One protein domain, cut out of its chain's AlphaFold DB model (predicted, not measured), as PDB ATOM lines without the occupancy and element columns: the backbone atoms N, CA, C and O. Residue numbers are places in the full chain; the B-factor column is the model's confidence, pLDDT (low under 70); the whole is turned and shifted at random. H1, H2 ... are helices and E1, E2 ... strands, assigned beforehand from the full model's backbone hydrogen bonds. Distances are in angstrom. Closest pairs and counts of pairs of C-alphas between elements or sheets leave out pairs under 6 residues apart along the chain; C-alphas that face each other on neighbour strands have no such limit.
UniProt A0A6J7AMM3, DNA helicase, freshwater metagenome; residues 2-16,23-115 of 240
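AT A GLANCE: This is residues 2 to 16 and 23 to 115 of the 240 residues of the protein "DNA helicase" of freshwater metagenome (UniProt A0A6J7AMM3). This model has little regular structure: two parallel strands, E1 and E2, lie side by side, helix H2 meets them with residues 67 to 71, and residues 2 to 10 of H1 stick out. Of 108 printed residues, 43 are in the mixed-class elements H1, E1, H2, E2, in chain order; 82 to 115 hold no named element. It is only just compact, close to loose: radius of gyration of the C-alphas 15.7 A, spans 45 by 34 by 31 A.

HOW THE PARTS SIT: Start at H1, residues 2 to 14, apart from H2, residues 57 to 71; in both, every O i to N i+4 pair is within hydrogen-bond range. E1, residues 36 to 42, and E2, residues 74 to 81, are parallel at 13 degrees; find N 39 and O 77 within hydrogen-bond range, 2.9 A. E2 bends by 81 degrees at residue 77. E1, H2, E2 form a strand-helix-strand unit, parallel neighbours with a helix between, its crossover right-handed. The closest C-alphas of E1 and H2, Ile 41 and Gly 70, are 7.5 A apart.

IN THESE COORDINATES: Find C-alpha 2 at (56.115, -34.173, -28.208); H1 runs 18.5 A. E1 spans 15.4 A, H2 21.0 A, and E2 14.7 A to C-alpha 81 at (29.576, -38.171, -11.708).

THE WHOLE: Residues 17 to 22 are not printed; C-alphas 16 and 23 are 12.7 A apart. The link E1 to H2 is long. pLDDT is under 70 at 2 to 5, 7 to 16 and 105 to 115.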
ATOM      1  N   PRO A   2      55.406 -34.747 -29.366       64.75
ATOM      2  CA  PRO A   2      56.115 -34.173 -28.208       64.75
ATOM      3  C   PRO A   2      55.804 -32.685 -27.968       64.75
ATOM      4  O   PRO A   2      55.575 -32.302 -26.833       64.75
ATOM      5  N   ALA A   3      55.663 -31.879 -29.028       62.72
ATOM      6  CA  ALA A   3      55.321 -30.454 -28.910       62.72
ATOM      7  C   ALA A   3      53.967 -30.189 -28.219       62.72
ATOM      8  O   ALA A   3      53.849 -29.253 -27.443       62.72
ATOM      9  N   PHE A   4      52.970 -31.050 -28.454       47.31
ATOM     10  CA  PHE A   4      51.648 -30.938 -27.827       47.31
ATOM     11  C   PHE A   4      51.680 -31.305 -26.336       47.31
ATOM     12  O   PHE A   4      50.984 -30.696 -25.535       47.31
ATOM     13  N   VAL A   5      52.512 -32.278 -25.949       67.25
ATOM     14  CA  VAL A   5      52.705 -32.640 -24.535       67.25
ATOM     15  C   VAL A   5      53.434 -31.520 -23.795       67.25
ATOM     16  O   VAL A   5      52.989 -31.123 -22.729       67.25
ATOM     17  N   THR A   6      54.472 -30.933 -24.396       74.00
ATOM     18  CA  THR A   6      55.172 -29.770 -23.830       74.00
ATOM     19  C   THR A   6      54.251 -28.556 -23.675       74.00
ATOM     20  O   THR A   6      54.324 -27.847 -22.678       74.00
ATOM     21  N   GLU A   7      53.344 -28.332 -24.625       67.38
ATOM     22  CA  GLU A   7      52.315 -27.295 -24.518       67.38
ATOM     23  C   GLU A   7      51.318 -27.584 -23.380       67.38
ATOM     24  O   GLU A   7      50.975 -26.683 -22.620       67.38
ATOM     25  N   LEU A   8      50.890 -28.838 -23.201       59.59
ATOM     26  CA  LEU A   8      50.046 -29.248 -22.069       59.59
ATOM     27  C   LEU A   8      50.757 -29.098 -20.713       59.59
ATOM     28  O   LEU A   8      50.124 -28.660 -19.751       59.59
ATOM     29  N   ASP A   9      52.051 -29.413 -20.635       68.25
ATOM     30  CA  ASP A   9      52.855 -29.274 -19.415       68.25
ATOM     31  C   ASP A   9      53.013 -27.797 -19.022       68.25
ATOM     32  O   ASP A   9      52.746 -27.431 -17.876       68.25
ATOM     33  N   HIS A  10      53.315 -26.915 -19.981       65.94
ATOM     34  CA  HIS A  10      53.356 -25.470 -19.735       65.94
ATOM     35  C   HIS A  10      51.996 -24.901 -19.298       65.94
ATOM     36  O   HIS A  10      51.940 -24.026 -18.432       65.94
ATOM     37  N   HIS A  11      50.886 -25.418 -19.836       55.94
ATOM     38  CA  HIS A  11      49.543 -25.042 -19.384       55.94
ATOM     39  C   HIS A  11      49.240 -25.518 -17.956       55.94
ATOM     40  O   HIS A  11      48.604 -24.787 -17.194       55.94
ATOM     41  N   SER A  12      49.711 -26.710 -17.577       52.38
ATOM     42  CA  SER A  12      49.591 -27.238 -16.213       52.38
ATOM     43  C   SER A  12      50.372 -26.392 -15.201       52.38
ATOM     44  O   SER A  12      49.895 -26.160 -14.090       52.38
ATOM     45  N   GLU A  13      51.563 -25.917 -15.571       57.84
ATOM     46  CA  GLU A  13      52.411 -25.078 -14.714       57.84
ATOM     47  C   GLU A  13      51.852 -23.663 -14.527       57.84
ATOM     48  O   GLU A  13      51.996 -23.078 -13.453       57.84
ATOM     49  N   ALA A  14      51.188 -23.110 -15.545       59.06
ATOM     50  CA  ALA A  14      50.797 -21.707 -15.543       59.06
ATOM     51  C   ALA A  14      49.669 -21.359 -14.554       59.06
ATOM     52  O   ALA A  14      49.568 -20.192 -14.199       59.06
ATOM     53  N   GLN A  15      48.816 -22.291 -14.110       50.94
ATOM     54  CA  GLN A  15      47.684 -22.030 -13.185       50.94
ATOM     55  C   GLN A  15      46.775 -20.824 -13.546       50.94
ATOM     56  O   GLN A  15      46.032 -20.328 -12.698       50.94
ATOM     57  N   HIS A  16      46.794 -20.331 -14.789       45.06
ATOM     58  CA  HIS A  16      45.943 -19.222 -15.227       45.06
ATOM     59  C   HIS A  16      44.598 -19.758 -15.728       45.06
ATOM     60  O   HIS A  16      44.545 -20.753 -16.452       45.06
ATOM     61  N   VAL A  23      38.020 -26.168 -22.383       83.56
ATOM     62  CA  VAL A  23      37.676 -26.833 -21.120       83.56
ATOM     63  C   VAL A  23      38.913 -26.899 -20.227       83.56
ATOM     64  O   VAL A  23      39.938 -27.452 -20.620       83.56
ATOM     65  N   THR A  24      38.808 -26.383 -19.001       84.94
ATOM     66  CA  THR A  24      39.865 -26.502 -17.991       84.94
ATOM     67  C   THR A  24      39.760 -27.840 -17.262       84.94
ATOM     68  O   THR A  24      38.746 -28.128 -16.625       84.94
ATOM     69  N   LEU A  25      40.822 -28.644 -17.318       89.38
ATOM     70  CA  LEU A  25      40.985 -29.820 -16.467       89.38
ATOM     71  C   LEU A  25      41.893 -29.457 -15.293       89.38
ATOM     72  O   LEU A  25      42.989 -28.944 -15.488       89.38
ATOM     73  N   SER A  26      41.432 -29.722 -14.076       87.62
ATOM     74  CA  SER A  26      42.157 -29.394 -12.850       87.62
ATOM     75  C   SER A  26      41.911 -30.454 -11.785       87.62
ATOM     76  O   SER A  26      40.868 -31.107 -11.765       87.62
ATOM     77  N   SER A  27      42.860 -30.589 -10.859       90.25
ATOM     78  CA  SER A  27      42.603 -31.257  -9.584       90.25
ATOM     79  C   SER A  27      41.714 -30.380  -8.686       90.25
ATOM     80  O   SER A  27      41.646 -29.161  -8.872       90.25
ATOM     81  N   LEU A  28      41.065 -30.981  -7.679       90.00
ATOM     82  CA  LEU A  28      40.297 -30.233  -6.670       90.00
ATOM     83  C   LEU A  28      41.176 -29.229  -5.904       90.00
ATOM     84  O   LEU A  28      40.751 -28.105  -5.654       90.00
ATOM     85  N   HIS A  29      42.418 -29.609  -5.593       87.44
ATOM     86  CA  HIS A  29      43.379 -28.757  -4.893       87.44
ATOM     87  C   HIS A  29      43.736 -27.503  -5.698       87.44
ATOM     88  O   HIS A  29      43.706 -26.390  -5.174       87.44
ATOM     89  N   SER A  30      44.033 -27.680  -6.986       87.31
ATOM     90  CA  SER A  30      44.436 -26.595  -7.888       87.31
ATOM     91  C   SER A  30      43.280 -25.657  -8.252       87.31
ATOM     92  O   SER A  30      43.516 -24.558  -8.736       87.31
ATOM     93  N   ALA A  31      42.032 -26.056  -7.991       87.31
ATOM     94  CA  ALA A  31      40.859 -25.234  -8.268       87.31
ATOM     95  C   ALA A  31      40.616 -24.136  -7.212       87.31
ATOM     96  O   ALA A  31      39.750 -23.281  -7.401       87.31
ATOM     97  N   LYS A  32      41.341 -24.150  -6.084       85.69
ATOM     98  CA  LYS A  32      41.158 -23.187  -4.990       85.69
ATOM     99  C   LYS A  32      41.362 -21.748  -5.478       85.69
ATOM    100  O   LYS A  32      42.398 -21.414  -6.036       85.69
ATOM    101  N   GLY A  33      40.381 -20.882  -5.211       83.25
ATOM    102  CA  GLY A  33      40.428 -19.461  -5.586       83.25
ATOM    103  C   GLY A  33      40.021 -19.160  -7.032       83.25
ATOM    104  O   GLY A  33      39.893 -17.993  -7.387       83.25
ATOM    105  N   LEU A  34      39.762 -20.185  -7.844       88.25
ATOM    106  CA  LEU A  34      39.192 -20.058  -9.185       88.25
ATOM    107  C   LEU A  34      37.682 -20.307  -9.134       88.25
ATOM    108  O   LEU A  34      37.203 -20.878  -8.161       88.25
ATOM    109  N   GLU A  35      36.920 -19.879 -10.141       90.75
ATOM    110  CA  GLU A  35      35.478 -20.152 -10.243       90.75
ATOM    111  C   GLU A  35      35.034 -20.200 -11.711       90.75
ATOM    112  O   GLU A  35      35.539 -19.445 -12.543       90.75
ATOM    113  N   TRP A  36      34.036 -21.032 -12.015       89.19
ATOM    114  CA  TRP A  36      33.516 -21.238 -13.370       89.19
ATOM    115  C   TRP A  36      31.985 -21.223 -13.394       89.19
ATOM    116  O   TRP A  36      31.329 -21.516 -12.396       89.19
ATOM    117  N   GLN A  37      31.394 -20.914 -14.552       87.75
ATOM    118  CA  GLN A  37      29.934 -20.983 -14.734       87.75
ATOM    119  C   GLN A  37      29.406 -22.413 -14.534       87.75
ATOM    120  O   GLN A  37      28.379 -22.619 -13.886       87.75
ATOM    121  N   VAL A  38      30.149 -23.398 -15.047       90.06
ATOM    122  CA  VAL A  38      29.811 -24.824 -14.995       90.06
ATOM    123  C   VAL A  38      31.016 -25.607 -14.483       90.06
ATOM    124  O   VAL A  38      32.122 -25.418 -14.985       90.06
ATOM    125  N   VAL A  39      30.807 -26.506 -13.518       92.62
ATOM    126  CA  VAL A  39      31.847 -27.405 -12.991       92.62
ATOM    127  C   VAL A  39      31.379 -28.853 -13.065       92.62
ATOM    128  O   VAL A  39      30.266 -29.186 -12.655       92.62
ATOM    129  N   PHE A  40      32.264 -29.725 -13.546       93.69
ATOM    130  CA  PHE A  40      32.090 -31.174 -13.525       93.69
ATOM    131  C   PHE A  40      33.085 -31.784 -12.535       93.69
ATOM    132  O   PHE A  40      34.288 -31.781 -12.790       93.69
ATOM    133  N   ILE A  41      32.596 -32.341 -11.427       92.38
ATOM    134  CA  ILE A  41      33.411 -33.175 -10.538       92.38
ATOM    135  C   ILE A  41      33.189 -34.627 -10.951       92.38
ATOM    136  O   ILE A  41      32.082 -35.172 -10.879       92.38
ATOM    137  N   VAL A  42      34.253 -35.247 -11.446       92.12
ATOM    138  CA  VAL A  42      34.225 -36.604 -11.987       92.12
ATOM    139  C   VAL A  42      34.873 -37.588 -11.028       92.12
ATOM    140  O   VAL A  42      35.835 -37.266 -10.338       92.12
ATOM    141  N   GLY A  43      34.367 -38.820 -11.013       88.62
ATOM    142  CA  GLY A  43      34.940 -39.885 -10.194       88.62
ATOM    143  C   GLY A  43      34.586 -39.793  -8.712       88.62
ATOM    144  O   GLY A  43      35.382 -40.238  -7.892       88.62
ATOM    145  N   CYS A  44      33.398 -39.284  -8.373       90.50
ATOM    146  CA  CYS A  44      32.848 -39.259  -7.014       90.50
ATOM    147  C   CYS A  44      32.476 -40.674  -6.523       90.50
ATOM    148  O   CYS A  44      31.309 -40.994  -6.291       90.50
ATOM    149  N   SER A  45      33.475 -41.541  -6.404       90.00
ATOM    150  CA  SER A  45      33.374 -42.927  -5.953       90.00
ATOM    151  C   SER A  45      34.157 -43.123  -4.663       90.00
ATOM    152  O   SER A  45      35.167 -42.449  -4.454       90.00
ATOM    153  N   ASP A  46      33.739 -44.076  -3.833       83.69
ATOM    154  CA  ASP A  46      34.511 -44.417  -2.638       83.69
ATOM    155  C   ASP A  46      35.907 -44.949  -3.021       83.69
ATOM    156  O   ASP A  46      36.083 -45.628  -4.043       83.69
ATOM    157  N   GLY A  47      36.917 -44.552  -2.248       83.69
ATOM    158  CA  GLY A  47      38.340 -44.756  -2.546       83.69
ATOM    159  C   GLY A  47      38.953 -43.785  -3.569       83.69
ATOM    160  O   GLY A  47      40.167 -43.819  -3.770       83.69
ATOM    161  N   LEU A  48      38.154 -42.927  -4.215       86.94
ATOM    162  CA  LEU A  48      38.632 -41.751  -4.961       86.94
ATOM    163  C   LEU A  48      38.248 -40.443  -4.275       86.94
ATOM    164  O   LEU A  48      39.021 -39.493  -4.309       86.94
ATOM    165  N   LEU A  49      37.050 -40.393  -3.695       88.06
ATOM    166  CA  LEU A  49      36.575 -39.263  -2.918       88.06
ATOM    167  C   LEU A  49      35.683 -39.778  -1.775       88.06
ATOM    168  O   LEU A  49      34.506 -40.068  -2.011       88.06
ATOM    169  N   PRO A  50      36.209 -39.924  -0.549       86.94
ATOM    170  CA  PRO A  50      37.595 -39.642  -0.169       86.94
ATOM    171  C   PRO A  50      38.588 -40.620  -0.797       86.94
ATOM    172  O   PRO A  50      38.231 -41.746  -1.168       86.94
ATOM    173  N   LEU A  51      39.840 -40.185  -0.897       85.56
ATOM    174  CA  LEU A  51      40.939 -41.065  -1.266       85.56
ATOM    175  C   LEU A  51      41.077 -42.236  -0.283       85.56
ATOM    176  O   LEU A  51      40.878 -42.099   0.922       85.56
ATOM    177  N   SER A  52      41.450 -43.405  -0.806       84.50
ATOM    178  CA  SER A  52      41.552 -44.645  -0.024       84.50
ATOM    179  C   SER A  52      42.627 -44.643   1.070       84.50
ATOM    180  O   SER A  52      42.700 -45.609   1.814       84.50
ATOM    181  N   ASN A  53      43.504 -43.640   1.108       83.38
ATOM    182  CA  ASN A  53      44.554 -43.471   2.116       83.38
ATOM    183  C   ASN A  53      44.179 -42.461   3.215       83.38
ATOM    184  O   ASN A  53      45.002 -42.207   4.086       83.38
ATOM    185  N   ALA A  54      42.987 -41.859   3.156       86.12
ATOM    186  CA  ALA A  54      42.454 -41.031   4.230       86.12
ATOM    187  C   ALA A  54      41.792 -41.939   5.278       86.12
ATOM    188  O   ALA A  54      40.590 -42.213   5.213       86.12
ATOM    189  N   ASP A  55      42.600 -42.446   6.207       82.00
ATOM    190  CA  ASP A  55      42.185 -43.456   7.187       82.00
ATOM    191  C   ASP A  55      41.750 -42.830   8.521       82.00
ATOM    192  O   ASP A  55      40.903 -43.384   9.229       82.00
ATOM    193  N   SER A  56      42.303 -41.667   8.876       90.62
ATOM    194  CA  SER A  56      41.940 -40.956  10.103       90.62
ATOM    195  C   SER A  56      40.705 -40.057   9.919       90.62
ATOM    196  O   SER A  56      40.442 -39.564   8.818       90.62
ATOM    197  N   PRO A  57      39.937 -39.782  10.993       89.81
ATOM    198  CA  PRO A  57      38.795 -38.867  10.925       89.81
ATOM    199  C   PRO A  57      39.156 -37.470  10.407       89.81
ATOM    200  O   PRO A  57      38.379 -36.885   9.653       89.81
ATOM    201  N   ASP A  58      40.335 -36.961  10.771       90.94
ATOM    202  CA  ASP A  58      40.802 -35.636  10.356       90.94
ATOM    203  C   ASP A  58      41.142 -35.593   8.860       90.94
ATOM    204  O   ASP A  58      40.775 -34.638   8.177       90.94
ATOM    205  N   GLU A  59      41.773 -36.644   8.322       88.50
ATOM    206  CA  GLU A  59      42.041 -36.773   6.881       88.50
ATOM    207  C   GLU A  59      40.743 -36.904   6.080       88.50
ATOM    208  O   GLU A  59      40.587 -36.268   5.039       88.50
ATOM    209  N   ILE A  60      39.773 -37.679   6.575       89.31
ATOM    210  CA  ILE A  60      38.453 -37.799   5.938       89.31
ATOM    211  C   ILE A  60      37.740 -36.443   5.915       89.31
ATOM    212  O   ILE A  60      37.090 -36.100   4.925       89.31
ATOM    213  N   GLU A  61      37.833 -35.671   6.996       91.38
ATOM    214  CA  GLU A  61      37.228 -34.344   7.056       91.38
ATOM    215  C   GLU A  61      37.951 -33.342   6.141       91.38
ATOM    216  O   GLU A  61      37.310 -32.476   5.542       91.38
ATOM    217  N   GLU A  62      39.261 -33.485   5.949       92.12
ATOM    218  CA  GLU A  62      40.000 -32.701   4.960       92.12
ATOM    219  C   GLU A  62      39.566 -33.030   3.525       92.12
ATOM    220  O   GLU A  62      39.267 -32.125   2.746       92.12
ATOM    221  N   GLU A  63      39.400 -34.310   3.189       93.50
ATOM    222  CA  GLU A  63      38.857 -34.741   1.893       93.50
ATOM    223  C   GLU A  63      37.424 -34.226   1.669       93.50
ATOM    224  O   GLU A  63      37.052 -33.826   0.558       93.50
ATOM    225  N   ARG A  64      36.611 -34.162   2.733       92.00
ATOM    226  CA  ARG A  64      35.282 -33.535   2.686       92.00
ATOM    227  C   ARG A  64      35.388 -32.039   2.390       92.00
ATOM    228  O   ARG A  64      34.631 -31.535   1.554       92.00
ATOM    229  N   ARG A  65      36.323 -31.329   3.030       92.69
ATOM    230  CA  ARG A  65      36.595 -29.911   2.743       92.69
ATOM    231  C   ARG A  65      37.053 -29.706   1.303       92.69
ATOM    232  O   ARG A  65      36.586 -28.763   0.668       92.69
ATOM    233  N   LEU A  66      37.881 -30.592   0.754       92.31
ATOM    234  CA  LEU A  66      38.307 -30.537  -0.648       92.31
ATOM    235  C   LEU A  66      37.133 -30.680  -1.619       92.31
ATOM    236  O   LEU A  66      37.013 -29.883  -2.554       92.31
ATOM    237  N   LEU A  67      36.231 -31.638  -1.379       92.25
ATOM    238  CA  LEU A  67      34.998 -31.757  -2.160       92.25
ATOM    239  C   LEU A  67      34.156 -30.479  -2.052       92.25
ATOM    240  O   LEU A  67      33.740 -29.942  -3.076       92.25
ATOM    241  N   TYR A  68      33.943 -29.957  -0.840       91.50
ATOM    242  CA  TYR A  68      33.184 -28.720  -0.626       91.50
ATOM    243  C   TYR A  68      33.791 -27.527  -1.382       91.50
ATOM    244  O   TYR A  68      33.077 -26.786  -2.064       91.50
ATOM    245  N   VAL A  69      35.116 -27.358  -1.321       93.00
ATOM    246  CA  VAL A  69      35.820 -26.324  -2.088       93.00
ATOM    247  C   VAL A  69      35.553 -26.512  -3.575       93.00
ATOM    248  O   VAL A  69      35.145 -25.545  -4.208       93.00
ATOM    249  N   GLY A  70      35.688 -27.726  -4.114       92.12
ATOM    250  CA  GLY A  70      35.384 -28.038  -5.513       92.12
ATOM    251  C   GLY A  70      33.950 -27.706  -5.923       92.12
ATOM    252  O   GLY A  70      33.730 -27.072  -6.952       92.12
ATOM    253  N   MET A  71      32.969 -28.084  -5.100       91.19
ATOM    254  CA  MET A  71      31.549 -27.820  -5.354       91.19
ATOM    255  C   MET A  71      31.256 -26.320  -5.411       91.19
ATOM    256  O   MET A  71      30.552 -25.859  -6.304       91.19
ATOM    257  N   THR A  72      31.847 -25.544  -4.499       92.50
ATOM    258  CA  THR A  72      31.677 -24.081  -4.445       92.50
ATOM    259  C   THR A  72      32.419 -23.327  -5.547       92.50
ATOM    260  O   THR A  72      32.298 -22.109  -5.630       92.50
ATOM    261  N   ARG A  73      33.175 -24.013  -6.415       92.31
ATOM    262  CA  ARG A  73      33.762 -23.389  -7.611       92.31
ATOM    263  C   ARG A  73      32.736 -23.158  -8.721       92.31
ATOM    264  O   ARG A  73      33.023 -22.413  -9.658       92.31
ATOM    265  N   ALA A  74      31.573 -23.806  -8.641       93.12
ATOM    266  CA  ALA A  74      30.488 -23.671  -9.603       93.12
ATOM    267  C   ALA A  74      29.620 -22.445  -9.295       93.12
ATOM    268  O   ALA A  74      29.082 -22.332  -8.195       93.12
ATOM    269  N   LYS A  75      29.423 -21.563 -10.280       89.50
ATOM    270  CA  LYS A  75      28.519 -20.406 -10.156       89.50
ATOM    271  C   LYS A  75      27.072 -20.734 -10.500       89.50
ATOM    272  O   LYS A  75      26.170 -20.232  -9.839       89.50
ATOM    273  N   SER A  76      26.847 -21.539 -11.540       85.56
ATOM    274  CA  SER A  76      25.497 -21.813 -12.051       85.56
ATOM    275  C   SER A  76      25.157 -23.294 -12.053       85.56
ATOM    276  O   SER A  76      24.092 -23.668 -11.571       85.56
ATOM    277  N   TYR A  77      26.052 -24.141 -12.565       85.50
ATOM    278  CA  TYR A  77      25.781 -25.571 -12.705       85.50
ATOM    279  C   TYR A  77      26.913 -26.419 -12.137       85.50
ATOM    280  O   TYR A  77      28.083 -26.235 -12.474       85.50
ATOM    281  N   LEU A  78      26.537 -27.385 -11.303       89.38
ATOM    282  CA  LEU A  78      27.427 -28.394 -10.752       89.38
ATOM    283  C   LEU A  78      26.951 -29.770 -11.208       89.38
ATOM    284  O   LEU A  78      25.824 -30.174 -10.928       89.38
ATOM    285  N   HIS A  79      27.837 -30.507 -11.866       87.06
ATOM    286  CA  HIS A  79      27.610 -31.893 -12.237       87.06
ATOM    287  C   HIS A  79      28.561 -32.790 -11.457       87.06
ATOM    288  O   HIS A  79      29.777 -32.605 -11.490       87.06
ATOM    289  N   LEU A  80      28.003 -33.790 -10.784       87.00
ATOM    290  CA  LEU A  80      28.757 -34.814 -10.074       87.00
ATOM    291  C   LEU A  80      28.574 -36.135 -10.812       87.00
ATOM    292  O   LEU A  80      27.461 -36.480 -11.205       87.00
ATOM    293  N   SER A  81      29.655 -36.881 -11.020       86.62
ATOM    294  CA  SER A  81      29.576 -38.171 -11.708       86.62
ATOM    295  C   SER A  81      30.457 -39.225 -11.061       86.62
ATOM    296  O   SER A  81      31.516 -38.939 -10.504       86.62
ATOM    297  N   TRP A  82      30.028 -40.476 -11.175       87.75
ATOM    298  CA  TRP A  82      30.744 -41.646 -10.688       87.75
ATOM    299  C   TRP A  82      30.627 -42.785 -11.705       87.75
ATOM    300  O   TRP A  82      29.832 -42.730 -12.645       87.75
ATOM    301  N   ALA A  83      31.444 -43.823 -11.545       85.62
ATOM    302  CA  ALA A  83      31.446 -44.975 -12.441       85.62
ATOM    303  C   ALA A  83      31.359 -46.269 -11.639       85.62
ATOM    304  O   ALA A  83      32.038 -46.389 -10.629       85.62
ATOM    305  N   ARG A  84      30.609 -47.260 -12.138       83.69
ATOM    306  CA  ARG A  84      30.476 -48.591 -11.511       83.69
ATOM    307  C   ARG A  84      31.748 -49.444 -11.591       83.69
ATOM    308  O   ARG A  84      31.959 -50.326 -10.764       83.69
ATOM    309  N   ALA A  85      32.600 -49.195 -12.584       82.88
ATOM    310  CA  ALA A  85      33.854 -49.910 -12.808       82.88
ATOM    311  C   ALA A  85      34.950 -48.941 -13.265       82.88
ATOM    312  O   ALA A  85      34.662 -47.902 -13.859       82.88
ATOM    313  N   ARG A  86      36.218 -49.292 -13.019       82.31
ATOM    314  CA  ARG A  86      37.379 -48.485 -13.442       82.31
ATOM    315  C   ARG A  86      37.599 -48.492 -14.957       82.31
ATOM    316  O   ARG A  86      38.080 -47.508 -15.500       82.31
ATOM    317  N   GLN A  87      37.292 -49.609 -15.615       81.56
ATOM    318  CA  GLN A  87      37.493 -49.809 -17.051       81.56
ATOM    319  C   GLN A  87      36.166 -50.207 -17.710       81.56
ATOM    320  O   GLN A  87      35.373 -50.914 -17.076       81.56
ATOM    321  N   PRO A  88      35.915 -49.804 -18.969       75.56
ATOM    322  CA  PRO A  88      34.758 -50.271 -19.729       75.56
ATOM    323  C   PRO A  88      34.703 -51.806 -19.774       75.56
ATOM    324  O   PRO A  88      35.700 -52.457 -20.070       75.56
ATOM    325  N   GLY A  89      33.552 -52.397 -19.440       76.44
ATOM    326  CA  GLY A  89      33.380 -53.859 -19.383       76.44
ATOM    327  C   GLY A  89      34.077 -54.559 -18.206       76.44
ATOM    328  O   GLY A  89      33.977 -55.779 -18.076       76.44
ATOM    329  N   GLY A  90      34.761 -53.810 -17.337       74.81
ATOM    330  CA  GLY A  90      35.375 -54.325 -16.119       74.81
ATOM    331  C   GLY A  90      34.349 -54.753 -15.068       74.81
ATOM    332  O   GLY A  90      33.158 -54.449 -15.156       74.81
ATOM    333  N   ARG A  91      34.823 -55.462 -14.038       78.94
ATOM    334  CA  ARG A  91      33.983 -55.847 -12.898       78.94
ATOM    335  C   ARG A  91      33.486 -54.595 -12.170       78.94
ATOM    336  O   ARG A  91      34.287 -53.729 -11.830       78.94
ATOM    337  N   GLU A  92      32.184 -54.541 -11.908       84.56
ATOM    338  CA  GLU A  92      31.570 -53.474 -11.120       84.56
ATOM    339  C   GLU A  92      31.969 -53.640  -9.651       84.56
ATOM    340  O   GLU A  92      31.581 -54.612  -9.003       84.56
ATOM    341  N   ASN A  93      32.829 -52.754  -9.164       82.94
ATOM    342  CA  ASN A  93      33.341 -52.776  -7.794       82.94
ATOM    343  C   ASN A  93      33.522 -51.376  -7.201       82.94
ATOM    344  O   ASN A  93      34.107 -51.252  -6.131       82.94
ATOM    345  N   ARG A  94      33.106 -50.334  -7.924       83.50
ATOM    346  CA  ARG A  94      33.137 -48.969  -7.417       83.50
ATOM    347  C   ARG A  94      31.795 -48.648  -6.806       83.50
ATOM    348  O   ARG A  94      30.760 -48.854  -7.439       83.50
ATOM    349  N   GLU A  95      31.861 -48.100  -5.613       83.12
ATOM    350  CA  GLU A  95      30.702 -47.627  -4.883       83.12
ATOM    351  C   GLU A  95      30.596 -46.111  -5.010       83.12
ATOM    352  O   GLU A  95      31.558 -45.415  -5.357       83.12
ATOM    353  N   PHE A  96      29.389 -45.608  -4.794       83.12
ATOM    354  CA  PHE A  96      29.112 -44.182  -4.769       83.12
ATOM    355  C   PHE A  96      29.821 -43.532  -3.577       83.12
ATOM    356  O   PHE A  96      29.912 -44.133  -2.509       83.12
ATOM    357  N   SER A  97      30.349 -42.318  -3.747       88.19
ATOM    358  CA  SER A  97      31.041 -41.626  -2.656       88.19
ATOM    359  C   SER A  97      30.122 -41.425  -1.450       88.19
ATOM    360  O   SER A  97      29.042 -40.837  -1.561       88.19
ATOM    361  N   LYS A  98      30.600 -41.823  -0.267       86.12
ATOM    362  CA  LYS A  98      29.896 -41.615   1.008       86.12
ATOM    363  C   LYS A  98      29.632 -40.143   1.339       86.12
ATOM    364  O   LYS A  98      28.722 -39.852   2.109       86.12
ATOM    365  N   PHE A  99      30.395 -39.207   0.766       87.12
ATOM    366  CA  PHE A  99      30.145 -37.773   0.946       87.12
ATOM    367  C   PHE A  99      28.919 -37.285   0.184       87.12
ATOM    368  O   PHE A  99      28.323 -36.282   0.572       87.12
ATOM    369  N   LEU A 100      28.545 -37.979  -0.890       82.44
ATOM    370  CA  LEU A 100      27.412 -37.577  -1.703       82.44
ATOM    371  C   LEU A 100      26.096 -38.074  -1.129       82.44
ATOM    372  O   LEU A 100      25.138 -37.334  -1.226       82.44
ATOM    373  N   VAL A 101      26.050 -39.222  -0.446       75.94
ATOM    374  CA  VAL A 101      24.810 -39.814   0.112       75.94
ATOM    375  C   VAL A 101      23.977 -38.832   0.958       75.94
ATOM    376  O   VAL A 101      22.763 -38.965   1.081       75.94
ATOM    377  N   THR A 102      24.616 -37.820   1.546       73.44
ATOM    378  CA  THR A 102      23.954 -36.793   2.363       73.44
ATOM    379  C   THR A 102      23.418 -35.594   1.573       73.44
ATOM    380  O   THR A 102      22.714 -34.760   2.141       73.44
ATOM    381  N   LEU A 103      23.781 -35.451   0.298       73.44
ATOM    382  CA  LEU A 103      23.333 -34.354  -0.554       73.44
ATOM    383  C   LEU A 103      21.918 -34.610  -1.070       73.44
ATOM    384  O   LEU A 103      21.474 -35.751  -1.177       73.44
ATOM    385  N   ARG A 104      21.219 -33.529  -1.411       70.50
ATOM    386  CA  ARG A 104      19.937 -33.594  -2.109       70.50
ATOM    387  C   ARG A 104      20.106 -33.149  -3.554       70.50
ATOM    388  O   ARG A 104      20.893 -32.242  -3.821       70.50
ATOM    389  N   ASP A 105      19.389 -33.786  -4.470       69.88
ATOM    390  CA  ASP A 105      19.342 -33.369  -5.867       69.88
ATOM    391  C   ASP A 105      18.411 -32.160  -6.077       69.88
ATOM    392  O   ASP A 105      17.843 -31.598  -5.136       69.88
ATOM    393  N   SER A 106      18.229 -31.758  -7.338       64.38
ATOM    394  CA  SER A 106      17.338 -30.655  -7.714       64.38
ATOM    395  C   SER A 106      15.857 -30.909  -7.414       64.38
ATOM    396  O   SER A 106      15.075 -29.963  -7.422       64.38
ATOM    397  N   THR A 107      15.455 -32.158  -7.170       67.19
ATOM    398  CA  THR A 107      14.085 -32.527  -6.778       67.19
ATOM    399  C   THR A 107      13.903 -32.547  -5.258       67.19
ATOM    400  O   THR A 107      12.789 -32.706  -4.760       67.19
ATOM    401  N   GLY A 108      14.987 -32.339  -4.502       65.56
ATOM    402  CA  GLY A 108      14.993 -32.373  -3.046       65.56
ATOM    403  C   GLY A 108      15.087 -33.786  -2.469       65.56
ATOM    404  O   GLY A 108      14.996 -33.928  -1.247       65.56
ATOM    405  N   GLN A 109      15.281 -34.822  -3.287       67.62
ATOM    406  CA  GLN A 109      15.519 -36.187  -2.813       67.62
ATOM    407  C   GLN A 109      16.982 -36.377  -2.428       67.62
ATOM    408  O   GLN A 109      17.855 -35.711  -2.977       67.62
ATOM    409  N   LEU A 110      17.256 -37.254  -1.455       65.12
ATOM    410  CA  LEU A 110      18.638 -37.631  -1.147       65.12
ATOM    411  C   LEU A 110      19.243 -38.303  -2.376       65.12
ATOM    412  O   LEU A 110      18.599 -39.153  -2.983       65.12
ATOM    413  N   VAL A 111      20.471 -37.930  -2.725       68.56
ATOM    414  CA  VAL A 111      21.187 -38.619  -3.794       68.56
ATOM    415  C   VAL A 111      21.608 -39.983  -3.265       68.56
ATOM    416  O   VAL A 111      22.564 -40.113  -2.503       68.56
ATOM    417  N   ASP A 112      20.867 -41.020  -3.632       62.38
ATOM    418  CA  ASP A 112      21.352 -42.379  -3.480       62.38
ATOM    419  C   ASP A 112      22.165 -42.768  -4.725       62.38
ATOM    420  O   ASP A 112      21.964 -42.292  -5.843       62.38
ATOM    421  N   GLY A 113      23.190 -43.590  -4.516       56.12
ATOM    422  CA  GLY A 113      23.945 -44.191  -5.616       56.12
ATOM    423  C   GLY A 113      23.267 -45.440  -6.187       56.12
ATOM    424  O   GLY A 113      23.891 -46.165  -6.967       56.12
ATOM    425  N   LEU A 114      22.058 -45.749  -5.719       52.59
ATOM    426  CA  LEU A 114      21.374 -47.035  -5.791       52.59
ATOM    427  C   LEU A 114      19.872 -46.749  -5.659       52.59
ATOM    428  O   LEU A 114      19.342 -46.850  -4.563       52.59
ATOM    429  N   ASP A 115      19.237 -46.185  -6.681       44.59
ATOM    430  CA  ASP A 115      18.112 -46.810  -7.379       44.59
ATOM    431  C   ASP A 115      17.455 -45.783  -8.320       44.59
ATOM    432  O   ASP A 115      17.271 -44.621  -7.979       44.59
TER     433      ASP A 115